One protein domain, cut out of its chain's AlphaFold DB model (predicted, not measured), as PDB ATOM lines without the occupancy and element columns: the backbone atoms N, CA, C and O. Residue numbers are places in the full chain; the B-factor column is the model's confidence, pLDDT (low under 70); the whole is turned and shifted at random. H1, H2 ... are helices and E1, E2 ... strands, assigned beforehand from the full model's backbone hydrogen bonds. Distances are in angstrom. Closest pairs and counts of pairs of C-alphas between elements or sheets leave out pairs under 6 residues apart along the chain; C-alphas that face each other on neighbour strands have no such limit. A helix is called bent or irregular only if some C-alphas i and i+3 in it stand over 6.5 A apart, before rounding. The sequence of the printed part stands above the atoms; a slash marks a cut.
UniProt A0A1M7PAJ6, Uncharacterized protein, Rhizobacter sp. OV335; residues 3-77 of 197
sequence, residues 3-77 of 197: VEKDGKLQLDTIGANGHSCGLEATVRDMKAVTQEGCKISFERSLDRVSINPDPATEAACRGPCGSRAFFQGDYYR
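This is residues 3 to 77 of the 197 residues of an uncharacterized protein of Rhizobacter sp. OV335 (UniProt A0A1M7PAJ6). One antiparallel sheet of seven strands curls like part of a barrel, with E2 and E3 in one wall, E5, E6 and E7 in the other, and E4 at the turn between them; its edge strands E1 and E7 stay apart, and the barrel is left open. The short helix H1 only grazes the sheet near E5, and the long link of residues 62 to 72 leads from it to E7. The printed part has 75 residues, with one named helix and seven named strands that follow along the chain as E1 E2 E3 E4 E5 E6 H1 E7; across the sheet the strands' order is E1 E2 E3 E4 E5 E6 E7, and the class is mostly strand. It is compact, with a radius of gyration of the C-alphas of 11.6 A, and rounded, with spans of 30 by 25 by 19 A.

Start at E1, residues 3 to 5, an edge strand that forms a hairpin with E2, residues 8 to 14; N 3 and O 10 are 2.9 A apart. E2 forms the next hairpin with E3, residues 20 to 28, at 163 degrees, and there you find N 11 and O 23 at 2.8 A. E3 is staggered: residues 20 to 26 pair with E2, and residues 26 to 28 with E4, residues 31 to 33. E3 and E4 stand at 116 degrees, with N 28 and O 31 at 2.8 A. E4 is antiparallel to E5, residues 39 to 44, with N 32 and O 40 at 2.9 A. E5 is antiparallel to E6, residues 48 to 53, with N 41 and O 52 at 2.8 A. E1 to E6 make a meander, each strand the antiparallel neighbour of the one before. Beside E6 look for the other edge strand, E7, residues 73 to 76, with N 49 and O 75 at 2.8 A. H1, residues 55 to 61, grazes the sheet; the C-alphas of Lys 39 and Thr 57, the closest of E5 and H1, are 6.2 A apart. H1 is irregular, with C-alphas 56 and 59 8.3 A apart; 1 of 3 O i to N i+4 pairs and 3 of 4 O i to N i+3 pairs are within hydrogen-bond range.

Find C-alpha 3 at (171.746, 137.936, 220.144), where E1 begins. E2 runs 19.8 A; E3, the longest strand, runs 25.0 A from C-alpha 20 at (169.335, 123.736, 226.449). E5 spans 16.9 A and E6 16.3 A. E7 ends at C-alpha 76, (180.260, 136.753, 227.618).

The C-alphas farthest apart, of Leu 46 and Ser 67, are 31.9 A apart. The printed part has no cut. The link from H1 to E7 is long, and the others are tight. The mean pLDDT of the printed part is 76.5; look for values under 70 in residues 3 to 7, 13 to 20 and 64 to 69.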
ATOM      1  N   VAL A   3     171.902 136.956 221.223       54.38
ATOM      2  CA  VAL A   3     171.746 137.936 220.144       54.38
ATOM      3  C   VAL A   3     170.758 138.979 220.614       54.38
ATOM      4  O   VAL A   3     169.603 138.672 220.899       54.38
ATOM      5  N   GLU A   4     171.224 140.220 220.690       57.19
ATOM      6  CA  GLU A   4     170.339 141.361 220.814       57.19
ATOM      7  C   GLU A   4     170.230 142.042 219.458       57.19
ATOM      8  O   GLU A   4     171.227 142.502 218.896       57.19
ATOM      9  N   LYS A   5     169.014 142.088 218.922       56.41
ATOM     10  CA  LYS A   5     168.715 142.819 217.696       56.41
ATOM     11  C   LYS A   5     167.366 143.505 217.862       56.41
ATOM     12  O   LYS A   5     166.400 142.871 218.277       56.41
ATOM     13  N   ASP A   6     167.316 144.802 217.576       63.78
ATOM     14  CA  ASP A   6     166.080 145.596 217.540       63.78
ATOM     15  C   ASP A   6     165.240 145.528 218.840       63.78
ATOM     16  O   ASP A   6     164.014 145.433 218.805       63.78
ATOM     17  N   GLY A   7     165.900 145.545 220.008       66.62
ATOM     18  CA  GLY A   7     165.231 145.493 221.317       66.62
ATOM     19  C   GLY A   7     164.697 144.110 221.710       66.62
ATOM     20  O   GLY A   7     163.930 143.994 222.665       66.62
ATOM     21  N   LYS A   8     165.089 143.052 220.995       71.06
ATOM     22  CA  LYS A   8     164.803 141.660 221.354       71.06
ATOM     23  C   LYS A   8     166.068 140.971 221.831       71.06
ATOM     24  O   LYS A   8     167.104 141.077 221.183       71.06
ATOM     25  N   LEU A   9     165.953 140.254 222.939       71.56
ATOM     26  CA  LEU A   9     166.940 139.310 223.432       71.56
ATOM     27  C   LEU A   9     166.554 137.917 222.951       71.56
ATOM     28  O   LEU A   9     165.433 137.478 223.203       71.56
ATOM     29  N   GLN A  10     167.504 137.222 222.341       74.88
ATOM     30  CA  GLN A  10     167.442 135.785 222.142       74.88
ATOM     31  C   GLN A  10     168.634 135.154 222.855       74.88
ATOM     32  O   GLN A  10     169.784 135.446 222.528       74.88
ATOM     33  N   LEU A  11     168.352 134.319 223.846       75.69
ATOM     34  CA  LEU A  11     169.317 133.456 224.506       75.69
ATOM     35  C   LEU A  11     169.040 132.029 224.049       75.69
ATOM     36  O   LEU A  11     167.955 131.506 224.273       75.69
ATOM     37  N   ASP A  12     170.045 131.414 223.448       72.56
ATOM     38  CA  ASP A  12     170.072 129.981 223.178       72.56
ATOM     39  C   ASP A  12     171.386 129.435 223.729       72.56
ATOM     40  O   ASP A  12     172.466 129.808 223.262       72.56
ATOM     41  N   THR A  13     171.332 128.661 224.805       69.81
ATOM     42  CA  THR A  13     172.531 128.170 225.489       69.81
ATOM     43  C   THR A  13     172.342 126.744 225.955       69.81
ATOM     44  O   THR A  13     171.250 126.368 226.349       69.81
ATOM     45  N   ILE A  14     173.419 125.968 225.988       63.72
ATOM     46  CA  ILE A  14     173.443 124.654 226.630       63.72
ATOM     47  C   ILE A  14     174.194 124.818 227.953       63.72
ATOM     48  O   ILE A  14     175.305 125.345 227.975       63.72
ATOM     49  N   GLY A  15     173.553 124.463 229.065       58.72
ATOM     50  CA  GLY A  15     174.175 124.475 230.388       58.72
ATOM     51  C   GLY A  15     175.198 123.348 230.546       58.72
ATOM     52  O   GLY A  15     175.208 122.395 229.777       58.72
ATOM     53  N   ALA A  16     176.038 123.412 231.583       54.81
ATOM     54  CA  ALA A  16     177.031 122.366 231.870       54.81
ATOM     55  C   ALA A  16     176.412 120.975 232.140       54.81
ATOM     56  O   ALA A  16     177.090 119.966 232.013       54.81
ATOM     57  N   ASN A  17     175.120 120.922 232.474       56.53
ATOM     58  CA  ASN A  17     174.319 119.700 232.598       56.53
ATOM     59  C   ASN A  17     173.682 119.252 231.263       56.53
ATOM     60  O   ASN A  17     172.742 118.461 231.277       56.53
ATOM     61  N   GLY A  18     174.112 119.836 230.140       54.16
ATOM     62  CA  GLY A  18     173.628 119.612 228.776       54.16
ATOM     63  C   GLY A  18     172.155 119.938 228.522       54.16
ATOM     64  O   GLY A  18     171.615 119.569 227.481       54.16
ATOM     65  N   HIS A  19     171.494 120.662 229.429       59.91
ATOM     66  CA  HIS A  19     170.161 121.196 229.172       59.91
ATOM     67  C   HIS A  19     170.253 122.474 228.338       59.91
ATOM     68  O   HIS A  19     170.936 123.427 228.717       59.91
ATOM     69  N   SER A  20     169.529 122.513 227.221       64.75
ATOM     70  CA  SER A  20     169.335 123.736 226.449       64.75
ATOM     71  C   SER A  20     168.371 124.676 227.171       64.75
ATOM     72  O   SER A  20     167.311 124.248 227.627       64.75
ATOM     73  N   CYS A  21     168.699 125.958 227.221       70.25
ATOM     74  CA  CYS A  21     167.787 127.018 227.593       70.25
ATOM     75  C   CYS A  21     167.580 127.958 226.410       70.25
ATOM     76  O   CYS A  21     168.540 128.552 225.911       70.25
ATOM     77  N   GLY A  22     166.318 128.082 226.005       72.56
ATOM     78  CA  GLY A  22     165.858 129.033 225.008       72.56
ATOM     79  C   GLY A  22     165.031 130.112 225.688       72.56
ATOM     80  O   GLY A  22     164.021 129.812 226.318       72.56
ATOM     81  N   LEU A  23     165.441 131.369 225.570       75.69
ATOM     82  CA  LEU A  23     164.699 132.508 226.096       75.69
ATOM     83  C   LEU A  23     164.622 133.593 225.029       75.69
ATOM     84  O   LEU A  23     165.640 134.110 224.568       75.69
ATOM     85  N   GLU A  24     163.398 133.986 224.706       76.50
ATOM     86  CA  GLU A  24     163.117 135.168 223.906       76.50
ATOM     87  C   GLU A  24     162.391 136.196 224.762       76.50
ATOM     88  O   GLU A  24     161.400 135.890 225.427       76.50
ATOM     89  N   ALA A  25     162.881 137.432 224.760       71.38
ATOM     90  CA  ALA A  25     162.246 138.499 225.513       71.38
ATOM     91  C   ALA A  25     162.406 139.851 224.815       71.38
ATOM     92  O   ALA A  25     163.418 140.128 224.172       71.38
ATOM     93  N   THR A  26     161.404 140.720 224.953       76.75
ATOM     94  CA  THR A  26     161.523 142.113 224.501       76.75
ATOM     95  C   THR A  26     162.129 142.939 225.626       76.75
ATOM     96  O   THR A  26     161.573 142.988 226.722       76.75
ATOM     97  N   VAL A  27     163.262 143.582 225.353       77.31
ATOM     98  CA  VAL A  27     163.998 144.391 226.324       77.31
ATOM     99  C   VAL A  27     163.570 145.852 226.210       77.31
ATOM    100  O   VAL A  27     163.623 146.448 225.134       77.31
ATOM    101  N   ARG A  28     163.167 146.447 227.335       79.00
ATOM    102  CA  ARG A  28     162.919 147.886 227.500       79.00
ATOM    103  C   ARG A  28     163.556 148.351 228.804       79.00
ATOM    104  O   ARG A  28     163.353 147.717 229.833       79.00
ATOM    105  N   ASP A  29     164.347 149.420 228.754       82.31
ATOM    106  CA  ASP A  29     165.031 150.002 229.921       82.31
ATOM    107  C   ASP A  29     165.790 148.970 230.774       82.31
ATOM    108  O   ASP A  29     165.671 148.937 232.000       82.31
ATOM    109  N   MET A  30     166.549 148.083 230.114       81.25
ATOM    110  CA  MET A  30     167.313 147.005 230.766       81.25
ATOM    111  C   MET A  30     166.446 146.030 231.574       81.25
ATOM    112  O   MET A  30     166.926 145.367 232.494       81.25
ATOM    113  N   LYS A  31     165.169 145.908 231.209       86.25
ATOM    114  CA  LYS A  31     164.217 144.956 231.775       86.25
ATOM    115  C   LYS A  31     163.493 144.210 230.666       86.25
ATOM    116  O   LYS A  31     163.304 144.739 229.574       86.25
ATOM    117  N   ALA A  32     163.062 142.992 230.946       85.31
ATOM    118  CA  ALA A  32     162.176 142.246 230.067       85.31
ATOM    119  C   ALA A  32     161.143 141.464 230.876       85.31
ATOM    120  O   ALA A  32     161.351 141.163 232.053       85.31
ATOM    121  N   VAL A  33     160.027 141.148 230.225       85.44
ATOM    122  CA  VAL A  33     159.001 140.250 230.753       85.44
ATOM    123  C   VAL A  33     158.699 139.212 229.677       85.44
ATOM    124  O   VAL A  33     158.442 139.589 228.531       85.44
ATOM    125  N   THR A  34     158.786 137.925 230.014       80.50
ATOM    126  CA  THR A  34     158.428 136.833 229.088       80.50
ATOM    127  C   THR A  34     156.910 136.706 228.949       80.50
ATOM    128  O   THR A  34     156.156 137.340 229.692       80.50
ATOM    129  N   GLN A  35     156.434 135.872 228.020       80.38
ATOM    130  CA  GLN A  35     154.994 135.620 227.862       80.38
ATOM    131  C   GLN A  35     154.375 134.991 229.120       80.38
ATOM    132  O   GLN A  35     153.235 135.280 229.471       80.38
ATOM    133  N   GLU A  36     155.156 134.192 229.838       81.06
ATOM    134  CA  GLU A  36     154.793 133.508 231.080       81.06
ATOM    135  C   GLU A  36     154.868 134.430 232.309       81.06
ATOM    136  O   GLU A  36     154.546 134.010 233.419       81.06
ATOM    137  N   GLY A  37     155.293 135.687 232.136       86.56
ATOM    138  CA  GLY A  37     155.375 136.677 233.210       86.56
ATOM    139  C   GLY A  37     156.684 136.664 234.003       86.56
ATOM    140  O   GLY A  37     156.756 137.311 235.050       86.56
ATOM    141  N   CYS A  38     157.725 135.973 233.525       85.88
ATOM    142  CA  CYS A  38     159.048 136.035 234.144       85.88
ATOM    143  C   CYS A  38     159.644 137.431 233.946       85.88
ATOM    144  O   CYS A  38     159.849 137.856 232.807       85.88
ATOM    145  N   LYS A  39     159.926 138.142 235.041       89.88
ATOM    146  CA  LYS A  39     160.568 139.459 235.002       89.88
ATOM    147  C   LYS A  39     162.075 139.295 235.105       89.88
ATOM    148  O   LYS A  39     162.572 138.550 235.943       89.88
ATOM    149  N   ILE A  40     162.794 140.014 234.258       88.31
ATOM    150  CA  ILE A  40     164.243 139.899 234.115       88.31
ATOM    151  C   ILE A  40     164.833 141.304 234.085       88.31
ATOM    152  O   ILE A  40     164.314 142.171 233.380       88.31
ATOM    153  N   SER A  41     165.915 141.533 234.822       90.12
ATOM    154  CA  SER A  41     166.766 142.712 234.684       90.12
ATOM    155  C   SER A  41     168.109 142.346 234.060       90.12
ATOM    156  O   SER A  41     168.574 141.205 234.140       90.12
ATOM    157  N   PHE A  42     168.726 143.333 233.416       85.12
ATOM    158  CA  PHE A  42     169.994 143.176 232.723       85.12
ATOM    159  C   PHE A  42     171.027 144.178 233.221       85.12
ATOM    160  O   PHE A  42     170.709 145.341 233.461       85.12
ATOM    161  N   GLU A  43     172.285 143.749 233.261       86.88
ATOM    162  CA  GLU A  43     173.442 144.643 233.340       86.88
ATOM    163  C   GLU A  43     174.348 144.395 232.137       86.88
ATOM    164  O   GLU A  43     174.518 143.254 231.705       86.88
ATOM    165  N   ARG A  44     174.923 145.455 231.567       81.00
ATOM    166  CA  ARG A  44     175.744 145.361 230.352       81.00
ATOM    167  C   ARG A  44     177.109 145.989 230.554       81.00
ATOM    168  O   ARG A  44     177.227 147.067 231.129       81.00
ATOM    169  N   SER A  45     178.114 145.332 229.993       83.06
ATOM    170  CA  SER A  45     179.424 145.904 229.697       83.06
ATOM    171  C   SER A  45     179.752 145.693 228.211       83.06
ATOM    172  O   SER A  45     178.915 145.232 227.434       83.06
ATOM    173  N   LEU A  46     180.975 146.040 227.802       80.56
ATOM    174  CA  LEU A  46     181.473 145.859 226.433       80.56
ATOM    175  C   LEU A  46     181.362 144.411 225.925       80.56
ATOM    176  O   LEU A  46     181.087 144.189 224.747       80.56
ATOM    177  N   ASP A  47     181.590 143.437 226.801       80.12
ATOM    178  CA  ASP A  47     181.706 142.020 226.466       80.12
ATOM    179  C   ASP A  47     180.800 141.113 227.305       80.12
ATOM    180  O   ASP A  47     180.764 139.914 227.042       80.12
ATOM    181  N   ARG A  48     180.054 141.657 228.274       84.38
ATOM    182  CA  ARG A  48     179.211 140.901 229.207       84.38
ATOM    183  C   ARG A  48     177.765 141.382 229.183       84.38
ATOM    184  O   ARG A  48     177.493 142.583 229.210       84.38
ATOM    185  N   VAL A  49     176.841 140.430 229.244       84.44
ATOM    186  CA  VAL A  49     175.441 140.645 229.610       84.44
ATOM    187  C   VAL A  49     175.144 139.805 230.844       84.44
ATOM    188  O   VAL A  49     175.224 138.583 230.783       84.44
ATOM    189  N   SER A  50     174.802 140.447 231.955       87.31
ATOM    190  CA  SER A  50     174.313 139.767 233.156       87.31
ATOM    191  C   SER A  50     172.795 139.681 233.083       87.31
ATOM    192  O   SER A  50     172.136 140.698 232.860       87.31
ATOM    193  N   ILE A  51     172.244 138.481 233.248       87.19
ATOM    194  CA  ILE A  51     170.803 138.223 233.250       87.19
ATOM    195  C   ILE A  51     170.373 137.873 234.672       87.19
ATOM    196  O   ILE A  51     170.854 136.893 235.239       87.19
ATOM    197  N   ASN A  52     169.451 138.658 235.228       89.81
ATOM    198  CA  ASN A  52     168.994 138.538 236.609       89.81
ATOM    199  C   ASN A  52     167.461 138.395 236.657       89.81
ATOM    200  O   ASN A  52     166.748 139.386 236.494       89.81
ATOM    201  N   PRO A  53     166.927 137.178 236.856       88.44
ATOM    202  CA  PRO A  53     165.501 136.976 237.088       88.44
ATOM    203  C   PRO A  53     165.057 137.630 238.403       88.44
ATOM    204  O   PRO A  53     165.765 137.556 239.407       88.44
ATOM    205  N   ASP A  54     163.870 138.234 238.418       89.25
ATOM    206  CA  ASP A  54     163.237 138.732 239.638       89.25
ATOM    207  C   ASP A  54     162.781 137.536 240.498       89.25
ATOM    208  O   ASP A  54     161.937 136.752 240.034       89.25
ATOM    209  N   PRO A  55     163.270 137.401 241.748       86.75
ATOM    210  CA  PRO A  55     162.863 136.327 242.653       86.75
ATOM    211  C   PRO A  55     161.348 136.260 242.877       86.75
ATOM    212  O   PRO A  55     160.801 135.175 243.065       86.75
ATOM    213  N   ALA A  56     160.638 137.392 242.793       89.81
ATOM    214  CA  ALA A  56     159.181 137.428 242.929       89.81
ATOM    215  C   ALA A  56     158.447 136.709 241.781       89.81
ATOM    216  O   ALA A  56     157.254 136.428 241.891       89.81
ATOM    217  N   THR A  57     159.140 136.411 240.678       88.31
ATOM    218  CA  THR A  57     158.590 135.723 239.502       88.31
ATOM    219  C   THR A  57     159.305 134.408 239.183       88.31
ATOM    220  O   THR A  57     159.159 133.887 238.079       88.31
ATOM    221  N   GLU A  58     160.032 133.828 240.147       82.25
ATOM    222  CA  GLU A  58     160.859 132.627 239.947       82.25
ATOM    223  C   GLU A  58     160.096 131.476 239.271       82.25
ATOM    224  O   GLU A  58     160.611 130.850 238.347       82.25
ATOM    225  N   ALA A  59     158.847 131.223 239.678       82.38
ATOM    226  CA  ALA A  59     158.026 130.156 239.108       82.38
ATOM    227  C   ALA A  59     157.821 130.312 237.589       82.38
ATOM    228  O   ALA A  59     157.919 129.328 236.856       82.38
ATOM    229  N   ALA A  60     157.609 131.543 237.111       83.88
ATOM    230  CA  ALA A  60     157.482 131.847 235.686       83.88
ATOM    231  C   ALA A  60     158.824 131.723 234.944       83.88
ATOM    232  O   ALA A  60     158.858 131.401 233.760       83.88
ATOM    233  N   CYS A  61     159.943 131.926 235.643       80.50
ATOM    234  CA  CYS A  61     161.289 131.850 235.075       80.50
ATOM    235  C   CYS A  61     161.832 130.416 234.933       80.50
ATOM    236  O   CYS A  61     162.911 130.228 234.375       80.50
ATOM    237  N   ARG A  62     161.107 129.391 235.401       77.06
ATOM    238  CA  ARG A  62     161.522 127.980 235.266       77.06
ATOM    239  C   ARG A  62     161.156 127.357 233.918       77.06
ATOM    240  O   ARG A  62     161.837 126.441 233.468       77.06
ATOM    241  N   GLY A  63     160.092 127.841 233.275       71.62
ATOM    242  CA  GLY A  63     159.590 127.309 232.001       71.62
ATOM    243  C   GLY A  63     160.618 127.317 230.856       71.62
ATOM    244  O   GLY A  63     160.802 126.269 230.240       71.62
ATOM    245  N   PRO A  64     161.339 128.432 230.610       69.31
ATOM    246  CA  PRO A  64     162.233 128.573 229.452       69.31
ATOM    247  C   PRO A  64     163.421 127.596 229.387       69.31
ATOM    248  O   PRO A  64     163.895 127.276 228.300       69.31
ATOM    249  N   CYS A  65     163.906 127.099 230.530       69.12
ATOM    250  CA  CYS A  65     165.023 126.145 230.562       69.12
ATOM    251  C   CYS A  65     164.616 124.723 231.006       69.12
ATOM    252  O   CYS A  65     165.453 123.822 231.040       69.12
ATOM    253  N   GLY A  66     163.347 124.501 231.362       65.06
ATOM    254  CA  GLY A  66     162.869 123.235 231.919       65.06
ATOM    255  C   GLY A  66     163.239 123.006 233.394       65.06
ATOM    256  O   GLY A  66     164.009 123.736 234.021       65.06
ATOM    257  N   SER A  67     162.659 121.953 233.981       59.31
ATOM    258  CA  SER A  67     162.873 121.585 235.384       59.31
ATOM    259  C   SER A  67     164.351 121.277 235.645       59.31
ATOM    260  O   SER A  67     164.829 120.233 235.207       59.31
ATOM    261  N   ARG A  68     165.027 122.134 236.432       61.56
ATOM    262  CA  ARG A  68     166.451 122.078 236.862       61.56
ATOM    263  C   ARG A  68     167.462 122.871 236.027       61.56
ATOM    264  O   ARG A  68     168.661 122.692 236.232       61.56
ATOM    265  N   ALA A  69     167.027 123.771 235.153       62.66
ATOM    266  CA  ALA A  69     167.938 124.732 234.545       62.66
ATOM    267  C   ALA A  69     167.490 126.168 234.833       62.66
ATOM    268  O   ALA A  69     166.302 126.470 234.930       62.66
ATOM    269  N   PHE A  70     168.478 127.038 235.002       73.88
ATOM    270  CA  PHE A  70     168.306 128.466 235.225       73.88
ATOM    271  C   PHE A  70     169.133 129.200 234.170       73.88
ATOM    272  O   PHE A  70     170.207 128.736 233.792       73.88
ATOM    273  N   PHE A  71     168.641 130.347 233.712       78.50
ATOM    274  CA  PHE A  71     169.357 131.233 232.786       78.50
ATOM    275  C   PHE A  71     169.977 132.446 233.496       78.50
ATOM    276  O   PHE A  71     170.445 133.383 232.854       78.50
ATOM    277  N   GLN A  72     169.935 132.476 234.830       85.62
ATOM    278  CA  GLN A  72     170.614 133.520 235.583       85.62
ATOM    279  C   GLN A  72     172.123 133.375 235.398       85.62
ATOM    280  O   GLN A  72     172.671 132.289 235.590       85.62
ATOM    281  N   GLY A  73     172.796 134.479 235.093       85.75
ATOM    282  CA  GLY A  73     174.248 134.496 235.043       85.75
ATOM    283  C   GLY A  73     174.824 135.534 234.100       85.75
ATOM    284  O   GLY A  73     174.112 136.327 233.481       85.75
ATOM    285  N   ASP A  74     176.149 135.498 234.011       85.62
ATOM    286  CA  ASP A  74     176.925 136.326 233.107       85.62
ATOM    287  C   ASP A  74     177.173 135.597 231.789       85.62
ATOM    288  O   ASP A  74     177.766 134.517 231.747       85.62
ATOM    289  N   TYR A  75     176.790 136.247 230.699       80.88
ATOM    290  CA  TYR A  75     177.017 135.786 229.342       80.88
ATOM    291  C   TYR A  75     178.065 136.667 228.689       80.88
ATOM    292  O   TYR A  75     177.893 137.881 228.586       80.88
ATOM    293  N   TYR A  76     179.149 136.048 228.236       82.06
ATOM    294  CA  TYR A  76     180.260 136.753 227.618       82.06
ATOM    295  C   TYR A  76     180.219 136.587 226.105       82.06
ATOM    296  O   TYR A  76     179.975 135.496 225.584       82.06
ATOM    297  N   ARG A  77     180.495 137.670 225.383       80.75
ATOM    298  CA  ARG A  77     180.770 137.599 223.952       80.75
ATOM    299  C   ARG A  77     182.080 136.844 223.759       80.75
ATOM    300  O   ARG A  77     183.108 137.241 224.303       80.75
TER     301      ARG A  77